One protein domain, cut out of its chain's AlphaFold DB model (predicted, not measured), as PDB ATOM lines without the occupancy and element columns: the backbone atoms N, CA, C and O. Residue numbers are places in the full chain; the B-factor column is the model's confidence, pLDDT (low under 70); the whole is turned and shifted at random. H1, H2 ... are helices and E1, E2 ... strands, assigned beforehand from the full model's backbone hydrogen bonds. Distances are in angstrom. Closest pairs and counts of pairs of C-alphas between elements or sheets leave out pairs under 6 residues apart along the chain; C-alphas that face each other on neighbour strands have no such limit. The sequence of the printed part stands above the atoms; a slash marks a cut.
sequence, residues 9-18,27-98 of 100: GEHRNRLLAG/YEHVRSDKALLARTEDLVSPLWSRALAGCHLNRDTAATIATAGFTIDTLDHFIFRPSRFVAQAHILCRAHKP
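What this domain is: This is residues 9 to 18 and 27 to 98 of the 100 residues of an uncharacterized protein of Pseudonocardiaceae bacterium (UniProt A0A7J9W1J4). A long hairpin of E2 and E3 with short E1 beside E3 makes a narrow sheet, with H3 over one face, H1 beyond H3, and H2 standing away. The printed part, 82 residues of mixed class, has H1 E1 H2 H3 E2 E3 and an antiparallel sheet E1 E3 E2. It is only just compact, close to loose: radius of gyration of the C-alphas 13.7 A, spans 41 by 27 by 21 A.

How they stand to each other: Look at E3, residues 88 to 97, between antiparallel E2, 71 to 80, and E1, 27 to 29; N 92 and O 76 are 3.0 A apart, N 91 and O 28 2.9 A. H3, residues 61 to 67, is over E3, height over the sheet 8.2 A. H1, residues 9 to 18, is close to H3 but not clearly touching. H2, residues 35 to 51, is apart from both; 11 of its 13 O i to N i+4 pairs are within hydrogen-bond range.

Where its parts are: Find H1 beginning at C-alpha 9, (-32.752, -35.046, 29.962), and E3, 28.0 A long, ending at C-alpha 97, (-36.186, -47.801, 15.931).

The domain as a whole: Residues 19 to 26 are not printed; C-alphas 18 and 27 are 20.6 A apart. Confidence is low at residues 9 to 11 and 53 to 54.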
ATOM      1  N   GLY A   9     -31.689 -34.745  30.928       59.88
ATOM      2  CA  GLY A   9     -32.752 -35.046  29.962       59.88
ATOM      3  C   GLY A   9     -32.432 -34.676  28.506       59.88
ATOM      4  O   GLY A   9     -32.740 -35.459  27.613       59.88
ATOM      5  N   GLU A  10     -31.788 -33.538  28.243       65.12
ATOM      6  CA  GLU A  10     -31.488 -33.099  26.875       65.12
ATOM      7  C   GLU A  10     -30.376 -33.937  26.233       65.12
ATOM      8  O   GLU A  10     -30.474 -34.314  25.063       65.12
ATOM      9  N   HIS A  11     -29.352 -34.307  27.008       68.25
ATOM     10  CA  HIS A  11     -28.285 -35.194  26.533       68.25
ATOM     11  C   HIS A  11     -28.829 -36.567  26.134       68.25
ATOM     12  O   HIS A  11     -28.509 -37.071  25.058       68.25
ATOM     13  N   ARG A  12     -29.730 -37.135  26.943       73.31
ATOM     14  CA  ARG A  12     -30.437 -38.371  26.598       73.31
ATOM     15  C   ARG A  12     -31.243 -38.225  25.307       73.31
ATOM     16  O   ARG A  12     -31.155 -39.098  24.451       73.31
ATOM     17  N   ASN A  13     -32.018 -37.151  25.151       73.56
ATOM     18  CA  ASN A  13     -32.873 -36.981  23.972       73.56
ATOM     19  C   ASN A  13     -32.046 -36.917  22.679       73.56
ATOM     20  O   ASN A  13     -32.416 -37.545  21.690       73.56
ATOM     21  N   ARG A  14     -30.892 -36.235  22.704       75.25
ATOM     22  CA  ARG A  14     -29.957 -36.218  21.566       75.25
ATOM     23  C   ARG A  14     -29.365 -37.595  21.276       75.25
ATOM     24  O   ARG A  14     -29.288 -37.976  20.112       75.25
ATOM     25  N   LEU A  15     -28.994 -38.354  22.311       76.56
ATOM     26  CA  LEU A  15     -28.514 -39.728  22.141       76.56
ATOM     27  C   LEU A  15     -29.584 -40.613  21.489       76.56
ATOM     28  O   LEU A  15     -29.302 -41.263  20.490       76.56
ATOM     29  N   LEU A  16     -30.821 -40.585  21.996       76.88
ATOM     30  CA  LEU A  16     -31.936 -41.360  21.440       76.88
ATOM     31  C   LEU A  16     -32.252 -40.965  19.989       76.88
ATOM     32  O   LEU A  16     -32.521 -41.828  19.151       76.88
ATOM     33  N   ALA A  17     -32.185 -39.671  19.672       75.50
ATOM     34  CA  ALA A  17     -32.392 -39.180  18.316       75.50
ATOM     35  C   ALA A  17     -31.324 -39.699  17.337       75.50
ATOM     36  O   ALA A  17     -31.667 -40.049  16.209       75.50
ATOM     37  N   GLY A  18     -30.065 -39.807  17.774       75.56
ATOM     38  CA  GLY A  18     -28.942 -40.266  16.950       75.56
ATOM     39  C   GLY A  18     -28.862 -41.778  16.713       75.56
ATOM     40  O   GLY A  18     -28.107 -42.204  15.843       75.56
ATOM     41  N   TYR A  27     -36.173 -49.762  32.103       87.75
ATOM     42  CA  TYR A  27     -36.962 -49.767  33.321       87.75
ATOM     43  C   TYR A  27     -36.772 -48.396  33.973       87.75
ATOM     44  O   TYR A  27     -35.644 -48.041  34.318       87.75
ATOM     45  N   GLU A  28     -37.836 -47.601  34.088       85.19
ATOM     46  CA  GLU A  28     -37.746 -46.243  34.639       85.19
ATOM     47  C   GLU A  28     -38.911 -45.947  35.582       85.19
ATOM     48  O   GLU A  28     -40.038 -46.396  35.372       85.19
ATOM     49  N   HIS A  29     -38.627 -45.167  36.623       86.50
ATOM     50  CA  HIS A  29     -39.648 -44.503  37.420       86.50
ATOM     51  C   HIS A  29     -40.316 -43.405  36.586       86.50
ATOM     52  O   HIS A  29     -39.633 -42.581  35.980       86.50
ATOM     53  N   VAL A  30     -41.644 -43.369  36.581       87.25
ATOM     54  CA  VAL A  30     -42.423 -42.364  35.853       87.25
ATOM     55  C   VAL A  30     -43.443 -41.693  36.754       87.25
ATOM     56  O   VAL A  30     -43.721 -42.155  37.864       87.25
ATOM     57  N   ARG A  31     -44.031 -40.620  36.222       86.94
ATOM     58  CA  ARG A  31     -45.201 -39.958  36.794       86.94
ATOM     59  C   ARG A  31     -46.324 -40.963  37.063       86.94
ATOM     60  O   ARG A  31     -46.594 -41.841  36.247       86.94
ATOM     61  N   SER A  32     -47.011 -40.811  38.188       83.88
ATOM     62  CA  SER A  32     -48.165 -41.636  38.532       83.88
ATOM     63  C   SER A  32     -49.387 -41.329  37.657       83.88
ATOM     64  O   SER A  32     -49.711 -40.169  37.412       83.88
ATOM     65  N   ASP A  33     -50.157 -42.362  37.301       81.94
ATOM     66  CA  ASP A  33     -51.465 -42.207  36.639       81.94
ATOM     67  C   ASP A  33     -52.567 -41.714  37.597       81.94
ATOM     68  O   ASP A  33     -53.651 -41.293  37.186       81.94
ATOM     69  N   LYS A  34     -52.315 -41.741  38.914       84.62
ATOM     70  CA  LYS A  34     -53.272 -41.261  39.918       84.62
ATOM     71  C   LYS A  34     -53.198 -39.745  40.015       84.62
ATOM     72  O   LYS A  34     -52.249 -39.216  40.583       84.62
ATOM     73  N   ALA A  35     -54.248 -39.056  39.571       85.06
ATOM     74  CA  ALA A  35     -54.293 -37.594  39.470       85.06
ATOM     75  C   ALA A  35     -53.802 -36.833  40.718       85.06
ATOM     76  O   ALA A  35     -53.115 -35.825  40.583       85.06
ATOM     77  N   LEU A  36     -54.130 -37.303  41.928       86.38
ATOM     78  CA  LEU A  36     -53.671 -36.661  43.163       86.38
ATOM     79  C   LEU A  36     -52.153 -36.796  43.353       86.38
ATOM     80  O   LEU A  36     -51.492 -35.798  43.613       86.38
ATOM     81  N   LEU A  37     -51.609 -38.007  43.183       84.31
ATOM     82  CA  LEU A  37     -50.169 -38.254  43.295       84.31
ATOM     83  C   LEU A  37     -49.406 -37.521  42.197       84.31
ATOM     84  O   LEU A  37     -48.419 -36.860  42.487       84.31
ATOM     85  N   ALA A  38     -49.926 -37.557  40.975       84.56
ATOM     86  CA  ALA A  38     -49.328 -36.900  39.827       84.56
ATOM     87  C   ALA A  38     -49.204 -35.381  40.037       84.56
ATOM     88  O   ALA A  38     -48.165 -34.791  39.761       84.56
ATOM     89  N   ARG A  39     -50.232 -34.743  40.617       85.88
ATOM     90  CA  ARG A  39     -50.179 -33.321  41.001       85.88
ATOM     91  C   ARG A  39     -49.161 -33.054  42.108       85.88
ATOM     92  O   ARG A  39     -48.492 -32.028  42.078       85.88
ATOM     93  N   THR A  40     -49.045 -33.945  43.092       85.31
ATOM     94  CA  THR A  40     -48.015 -33.823  44.134       85.31
ATOM     95  C   THR A  40     -46.612 -33.955  43.540       85.31
ATOM     96  O   THR A  40     -45.745 -33.152  43.872       85.31
ATOM     97  N   GLU A  41     -46.396 -34.903  42.627       84.56
ATOM     98  CA  GLU A  41     -45.140 -35.061  41.883       84.56
ATOM     99  C   GLU A  41     -44.822 -33.796  41.076       84.56
ATOM    100  O   GLU A  41     -43.711 -33.284  41.175       84.56
ATOM    101  N   ASP A  42     -45.804 -33.232  40.364       84.62
ATOM    102  CA  ASP A  42     -45.648 -31.991  39.594       84.62
ATOM    103  C   ASP A  42     -45.233 -30.801  40.481       84.62
ATOM    104  O   ASP A  42     -44.380 -30.004  40.092       84.62
ATOM    105  N   LEU A  43     -45.794 -30.690  41.692       85.44
ATOM    106  CA  LEU A  43     -45.467 -29.619  42.644       85.44
ATOM    107  C   LEU A  43     -44.088 -29.791  43.293       85.44
ATOM    108  O   LEU A  43     -43.401 -28.803  43.555       85.44
ATOM    109  N   VAL A  44     -43.682 -31.030  43.574       85.88
ATOM    110  CA  VAL A  44     -42.406 -31.332  44.241       85.88
ATOM    111  C   VAL A  44     -41.245 -31.353  43.242       85.88
ATOM    112  O   VAL A  44     -40.125 -30.984  43.603       85.88
ATOM    113  N   SER A  45     -41.502 -31.708  41.980       81.88
ATOM    114  CA  SER A  45     -40.505 -31.841  40.910       81.88
ATOM    115  C   SER A  45     -39.528 -30.662  40.780       81.88
ATOM    116  O   SER A  45     -38.331 -30.922  40.680       81.88
ATOM    117  N   PRO A  46     -39.940 -29.379  40.812       79.62
ATOM    118  CA  PRO A  46     -39.006 -28.259  40.677       79.62
ATOM    119  C   PRO A  46     -38.000 -28.165  41.832       79.62
ATOM    120  O   PRO A  46     -36.819 -27.897  41.613       79.62
ATOM    121  N   LEU A  47     -38.457 -28.406  43.064       81.75
ATOM    122  CA  LEU A  47     -37.599 -28.435  44.253       81.75
ATOM    123  C   LEU A  47     -36.677 -29.656  44.218       81.75
ATOM    124  O   LEU A  47     -35.477 -29.540  44.465       81.75
ATOM    125  N   TRP A  48     -37.231 -30.805  43.840       81.38
ATOM    126  CA  TRP A  48     -36.516 -32.071  43.726       81.38
ATOM    127  C   TRP A  48     -35.404 -32.017  42.676       81.38
ATOM    128  O   TRP A  48     -34.261 -32.363  42.958       81.38
ATOM    129  N   SER A  49     -35.714 -31.498  41.489       79.38
ATOM    130  CA  SER A  49     -34.787 -31.339  40.367       79.38
ATOM    131  C   SER A  49     -33.595 -30.459  40.739       79.38
ATOM    132  O   SER A  49     -32.453 -30.784  40.424       79.38
ATOM    133  N   ARG A  50     -33.827 -29.393  41.512       79.31
ATOM    134  CA  ARG A  50     -32.751 -28.530  42.019       79.31
ATOM    135  C   ARG A  50     -31.889 -29.211  43.082       79.31
ATOM    136  O   ARG A  50     -30.692 -28.949  43.129       79.31
ATOM    137  N   ALA A  51     -32.477 -30.058  43.923       77.44
ATOM    138  CA  ALA A  51     -31.767 -30.742  45.003       77.44
ATOM    139  C   ALA A  51     -31.020 -32.008  44.542       77.44
ATOM    140  O   ALA A  51     -30.010 -32.375  45.135       77.44
ATOM    141  N   LEU A  52     -31.504 -32.678  43.492       76.81
ATOM    142  CA  LEU A  52     -31.057 -34.009  43.067       76.81
ATOM    143  C   LEU A  52     -30.650 -34.026  41.590       76.81
ATOM    144  O   LEU A  52     -31.146 -34.827  40.798       76.81
ATOM    145  N   ALA A  53     -29.740 -33.121  41.221       67.31
ATOM    146  CA  ALA A  53     -29.042 -33.111  39.929       67.31
ATOM    147  C   ALA A  53     -29.956 -33.183  38.683       67.31
ATOM    148  O   ALA A  53     -29.641 -33.843  37.694       67.31
ATOM    149  N   GLY A  54     -31.103 -32.502  38.708       65.31
ATOM    150  CA  GLY A  54     -32.039 -32.465  37.586       65.31
ATOM    151  C   GLY A  54     -33.016 -33.645  37.530       65.31
ATOM    152  O   GLY A  54     -33.595 -33.906  36.472       65.31
ATOM    153  N   CYS A  55     -33.196 -34.389  38.627       70.00
ATOM    154  CA  CYS A  55     -34.177 -35.472  38.719       70.00
ATOM    155  C   CYS A  55     -35.618 -34.927  38.660       70.00
ATOM    156  O   CYS A  55     -35.988 -34.053  39.440       70.00
ATOM    157  N   HIS A  56     -36.441 -35.454  37.749       70.88
ATOM    158  CA  HIS A  56     -37.844 -35.055  37.588       70.88
ATOM    159  C   HIS A  56     -38.752 -36.235  37.934       70.88
ATOM    160  O   HIS A  56     -38.730 -37.242  37.230       70.88
ATOM    161  N   LEU A  57     -39.555 -36.096  38.993       70.00
ATOM    162  CA  LEU A  57     -40.488 -37.131  39.469       70.00
ATOM    163  C   LEU A  57     -41.661 -37.348  38.504       70.00
ATOM    164  O   LEU A  57     -42.255 -38.414  38.454       70.00
ATOM    165  N   ASN A  58     -41.980 -36.328  37.713       77.12
ATOM    166  CA  ASN A  58     -43.127 -36.290  36.816       77.12
ATOM    167  C   ASN A  58     -42.757 -36.537  35.345       77.12
ATOM    168  O   ASN A  58     -43.453 -36.077  34.439       77.12
ATOM    169  N   ARG A  59     -41.637 -37.218  35.084       78.31
ATOM    170  CA  ARG A  59     -41.166 -37.438  33.718       78.31
ATOM    171  C   ARG A  59     -42.060 -38.434  32.976       78.31
ATOM    172  O   ARG A  59     -42.319 -39.532  33.463       78.31
ATOM    173  N   ASP A  60     -42.452 -38.052  31.762       82.44
ATOM    174  CA  ASP A  60     -43.080 -38.942  30.786       82.44
ATOM    175  C   ASP A  60     -42.021 -39.478  29.812       82.44
ATOM    176  O   ASP A  60     -41.696 -38.892  28.769       82.44
ATOM    177  N   THR A  61     -41.400 -40.586  30.210       83.88
ATOM    178  CA  THR A  61     -40.363 -41.235  29.404       83.88
ATOM    179  C   THR A  61     -40.940 -41.885  28.150       83.88
ATOM    180  O   THR A  61     -40.288 -41.833  27.106       83.88
ATOM    181  N   ALA A  62     -42.149 -42.449  28.214       85.44
ATOM    182  CA  ALA A  62     -42.766 -43.104  27.064       85.44
ATOM    183  C   ALA A  62     -43.000 -42.097  25.930       85.44
ATOM    184  O   ALA A  62     -42.569 -42.337  24.799       85.44
ATOM    185  N   ALA A  63     -43.560 -40.925  26.251       86.62
ATOM    186  CA  ALA A  63     -43.724 -39.844  25.284       86.62
ATOM    187  C   ALA A  63     -42.375 -39.388  24.713       86.62
ATOM    188  O   ALA A  63     -42.229 -39.246  23.501       86.62
ATOM    189  N   THR A  64     -41.357 -39.227  25.565       85.06
ATOM    190  CA  THR A  64     -40.022 -38.808  25.108       85.06
ATOM    191  C   THR A  64     -39.432 -39.789  24.088       85.06
ATOM    192  O   THR A  64     -38.874 -39.377  23.071       85.06
ATOM    193  N   ILE A  65     -39.564 -41.090  24.330       85.56
ATOM    194  CA  ILE A  65     -39.026 -42.128  23.445       85.56
ATOM    195  C   ILE A  65     -39.779 -42.172  22.118       85.56
ATOM    196  O   ILE A  65     -39.140 -42.216  21.065       85.56
ATOM    197  N   ALA A  66     -41.107 -42.058  22.155       87.56
ATOM    198  CA  ALA A  66     -41.917 -41.937  20.949       87.56
ATOM    199  C   ALA A  66     -41.488 -40.718  20.110       87.56
ATOM    200  O   ALA A  66     -41.261 -40.836  18.907       87.56
ATOM    201  N   THR A  67     -41.260 -39.560  20.746       88.81
ATOM    202  CA  THR A  67     -40.792 -38.348  20.045       88.81
ATOM    203  C   THR A  67     -39.380 -38.481  19.464       88.81
ATOM    204  O   THR A  67     -39.038 -37.767  18.526       88.81
ATOM    205  N   ALA A  68     -38.566 -39.414  19.971       86.19
ATOM    206  CA  ALA A  68     -37.236 -39.718  19.442       86.19
ATOM    207  C   ALA A  68     -37.254 -40.682  18.234       86.19
ATOM    208  O   ALA A  68     -36.190 -41.066  17.733       86.19
ATOM    209  N   GLY A  69     -38.445 -41.065  17.758       89.06
ATOM    210  CA  GLY A  69     -38.642 -41.899  16.571       89.06
ATOM    211  C   GLY A  69     -38.604 -43.403  16.837       89.06
ATOM    212  O   GLY A  69     -38.395 -44.172  15.903       89.06
ATOM    213  N   PHE A  70     -38.766 -43.830  18.090       91.00
ATOM    214  CA  PHE A  70     -38.940 -45.243  18.424       91.00
ATOM    215  C   PHE A  70     -40.416 -45.641  18.346       91.00
ATOM    216  O   PHE A  70     -41.291 -44.917  18.822       91.00
ATOM    217  N   THR A  71     -40.674 -46.837  17.831       92.44
ATOM    218  CA  THR A  71     -41.953 -47.534  17.957       92.44
ATOM    219  C   THR A  71     -41.929 -48.354  19.241       92.44
ATOM    220  O   THR A  71     -41.045 -49.188  19.430       92.44
ATOM    221  N   ILE A  72     -42.883 -48.114  20.141       92.50
ATOM    222  CA  ILE A  72     -43.020 -48.880  21.385       92.50
ATOM    223  C   ILE A  72     -43.685 -50.222  21.067       92.50
ATOM    224  O   ILE A  72     -44.805 -50.248  20.565       92.50
ATOM    225  N   ASP A  73     -43.003 -51.321  21.386       93.50
ATOM    226  CA  ASP A  73     -43.506 -52.684  21.188       93.50
ATOM    227  C   ASP A  73     -44.310 -53.161  22.397       93.50
ATOM    228  O   ASP A  73     -45.398 -53.718  22.264       93.50
ATOM    229  N   THR A  74     -43.768 -52.940  23.597       93.56
ATOM    230  CA  THR A  74     -44.403 -53.315  24.865       93.56
ATOM    231  C   THR A  74     -44.139 -52.246  25.910       93.56
ATOM    232  O   THR A  74     -43.008 -51.771  26.025       93.56
ATOM    233  N   LEU A  75     -45.154 -51.915  26.706       92.88
ATOM    234  CA  LEU A  75     -45.064 -50.935  27.783       92.88
ATOM    235  C   LEU A  75     -45.896 -51.405  28.978       92.88
ATOM    236  O   LEU A  75     -47.119 -51.292  28.976       92.88
ATOM    237  N   ASP A  76     -45.216 -51.913  30.000       91.94
ATOM    238  CA  ASP A  76     -45.847 -52.420  31.212       91.94
ATOM    239  C   ASP A  76     -45.768 -51.376  32.320       91.94
ATOM    240  O   ASP A  76     -44.676 -50.992  32.735       91.94
ATOM    241  N   HIS A  77     -46.924 -50.951  32.829       90.38
ATOM    242  CA  HIS A  77     -47.031 -50.036  33.965       90.38
ATOM    243  C   HIS A  77     -47.231 -50.820  35.258       90.38
ATOM    244  O   HIS A  77     -48.135 -51.650  35.369       90.38
ATOM    245  N   PHE A  78     -46.426 -50.526  36.276       89.94
ATOM    246  CA  PHE A  78     -46.566 -51.161  37.581       89.94
ATOM    247  C   PHE A  78     -46.100 -50.265  38.724       89.94
ATOM    248  O   PHE A  78     -45.443 -49.244  38.541       89.94
ATOM    249  N   ILE A  79     -46.463 -50.659  39.944       89.44
ATOM    250  CA  ILE A  79     -46.031 -49.978  41.160       89.44
ATOM    251  C   ILE A  79     -44.873 -50.755  41.770       89.44
ATOM    252  O   ILE A  79     -45.053 -51.865  42.270       89.44
ATOM    253  N   PHE A  80     -43.695 -50.144  41.788       87.38
ATOM    254  CA  PHE A  80     -42.558 -50.649  42.542       87.38
ATOM    255  C   PHE A  80     -42.619 -50.127  43.981       87.38
ATOM    256  O   PHE A  80     -42.861 -48.940  44.224       87.38
ATOM    257  N   ARG A  81     -42.427 -51.024  44.950       88.62
ATOM    258  CA  ARG A  81     -42.481 -50.709  46.383       88.62
ATOM    259  C   ARG A  81     -41.171 -51.104  47.062       88.62
ATOM    260  O   ARG A  81     -41.104 -52.187  47.640       88.62
ATOM    261  N   PRO A  82     -40.135 -50.251  47.025       81.44
ATOM    262  CA  PRO A  82     -38.866 -50.560  47.682       81.44
ATOM    263  C   PRO A  82     -38.981 -50.563  49.214       81.44
ATOM    264  O   PRO A  82     -38.129 -51.119  49.898       81.44
ATOM    265  N   SER A  83     -40.026 -49.944  49.777       86.31
ATOM    266  CA  SER A  83     -40.313 -49.974  51.211       86.31
ATOM    267  C   SER A  83     -41.818 -49.914  51.486       86.31
ATOM    268  O   SER A  83     -42.625 -49.615  50.603       86.31
ATOM    269  N   ARG A  84     -42.225 -50.151  52.741       79.75
ATOM    270  CA  ARG A  84     -43.645 -50.094  53.146       79.75
ATOM    271  C   ARG A  84     -44.304 -48.735  52.878       79.75
ATOM    272  O   ARG A  84     -45.508 -48.697  52.634       79.75
ATOM    273  N   PHE A  85     -43.530 -47.651  52.904       81.56
ATOM    274  CA  PHE A  85     -44.028 -46.278  52.791       81.56
ATOM    275  C   PHE A  85     -43.840 -45.666  51.401       81.56
ATOM    276  O   PHE A  85     -44.458 -44.649  51.105       81.56
ATOM    277  N   VAL A  86     -43.011 -46.274  50.553       77.19
ATOM    278  CA  VAL A  86     -42.696 -45.753  49.221       77.19
ATOM    279  C   VAL A  86     -43.336 -46.654  48.174       77.19
ATOM    280  O   VAL A  86     -43.055 -47.848  48.110       77.19
ATOM    281  N   ALA A  87     -44.206 -46.068  47.358       81.00
ATOM    282  CA  ALA A  87     -44.832 -46.714  46.217       81.00
ATOM    283  C   ALA A  87     -44.670 -45.795  45.008       81.00
ATOM    284  O   ALA A  87     -45.131 -44.658  45.041       81.00
ATOM    285  N   GLN A  88     -43.996 -46.283  43.974       85.31
ATOM    286  CA  GLN A  88     -43.571 -45.479  42.833       85.31
ATOM    287  C   GLN A  88     -44.054 -46.115  41.538       85.31
ATOM    288  O   GLN A  88     -43.839 -47.310  41.318       85.31
ATOM    289  N   ALA A  89     -44.668 -45.316  40.669       88.25
ATOM    290  CA  ALA A  89     -45.015 -45.764  39.330       88.25
ATOM    291  C   ALA A  89     -43.738 -46.008  38.520       88.25
ATOM    292  O   ALA A  89     -42.808 -45.204  38.553       88.25
ATOM    293  N   HIS A  90     -43.672 -47.154  37.859       89.69
ATOM    294  CA  HIS A  90     -42.572 -47.560  37.003       89.69
ATOM    295  C   HIS A  90     -43.121 -48.123  35.705       89.69
ATOM    296  O   HIS A  90     -44.231 -48.662  35.668       89.69
ATOM    297  N   ILE A  91     -42.304 -48.022  34.665       90.25
ATOM    298  CA  ILE A  91     -42.535 -48.695  33.399       90.25
ATOM    299  C   ILE A  91     -41.371 -49.611  33.059       90.25
ATOM    300  O   ILE A  91     -40.212 -49.254  33.269       90.25
ATOM    301  N   LEU A  92     -41.696 -50.782  32.517       92.12
ATOM    302  CA  LEU A  92     -40.771 -51.635  31.781       92.12
ATOM    303  C   LEU A  92     -41.185 -51.582  30.316       92.12
ATOM    304  O   LEU A  92     -42.349 -51.796  29.988       92.12
ATOM    305  N   CYS A  93     -40.245 -51.271  29.436       92.38
ATOM    306  CA  CYS A  93     -40.563 -51.041  28.040       92.38
ATOM    307  C   CYS A  93     -39.536 -51.673  27.109       92.38
ATOM    308  O   CYS A  93     -38.339 -51.735  27.411       92.38
ATOM    309  N   ARG A  94     -40.046 -52.109  25.959       93.62
ATOM    310  CA  ARG A  94     -39.290 -52.499  24.775       93.62
ATOM    311  C   ARG A  94     -39.790 -51.647  23.618       93.62
ATOM    312  O   ARG A  94     -40.995 -51.562  23.387       93.62
ATOM    313  N   ALA A  95     -38.868 -51.029  22.904       93.25
ATOM    314  CA  ALA A  95     -39.157 -50.243  21.722       93.25
ATOM    315  C   ALA A  95     -38.087 -50.503  20.666       93.25
ATOM    316  O   ALA A  95     -36.931 -50.748  21.010       93.25
ATOM    317  N   HIS A  96     -38.429 -50.393  19.392       92.44
ATOM    318  CA  HIS A  96     -37.461 -50.474  18.306       92.44
ATOM    319  C   HIS A  96     -37.454 -49.186  17.497       92.44
ATOM    320  O   HIS A  96     -38.457 -48.481  17.391       92.44
ATOM    321  N   LYS A  97     -36.304 -48.875  16.909       90.31
ATOM    322  CA  LYS A  97     -36.186 -47.801  15.931       90.31
ATOM    323  C   LYS A  97     -35.942 -48.421  14.563       90.31
ATOM    324  O   LYS A  97     -34.970 -49.174  14.436       90.31
ATOM    325  N   PRO A  98     -36.803 -48.156  13.564       80.69
ATOM    326  CA  PRO A  98     -36.592 -48.682  12.226       80.69
ATOM    327  C   PRO A  98     -35.226 -48.227  11.699       80.69
ATOM    328  O   PRO A  98     -34.796 -47.092  11.928       80.69
TER     329      PRO A  98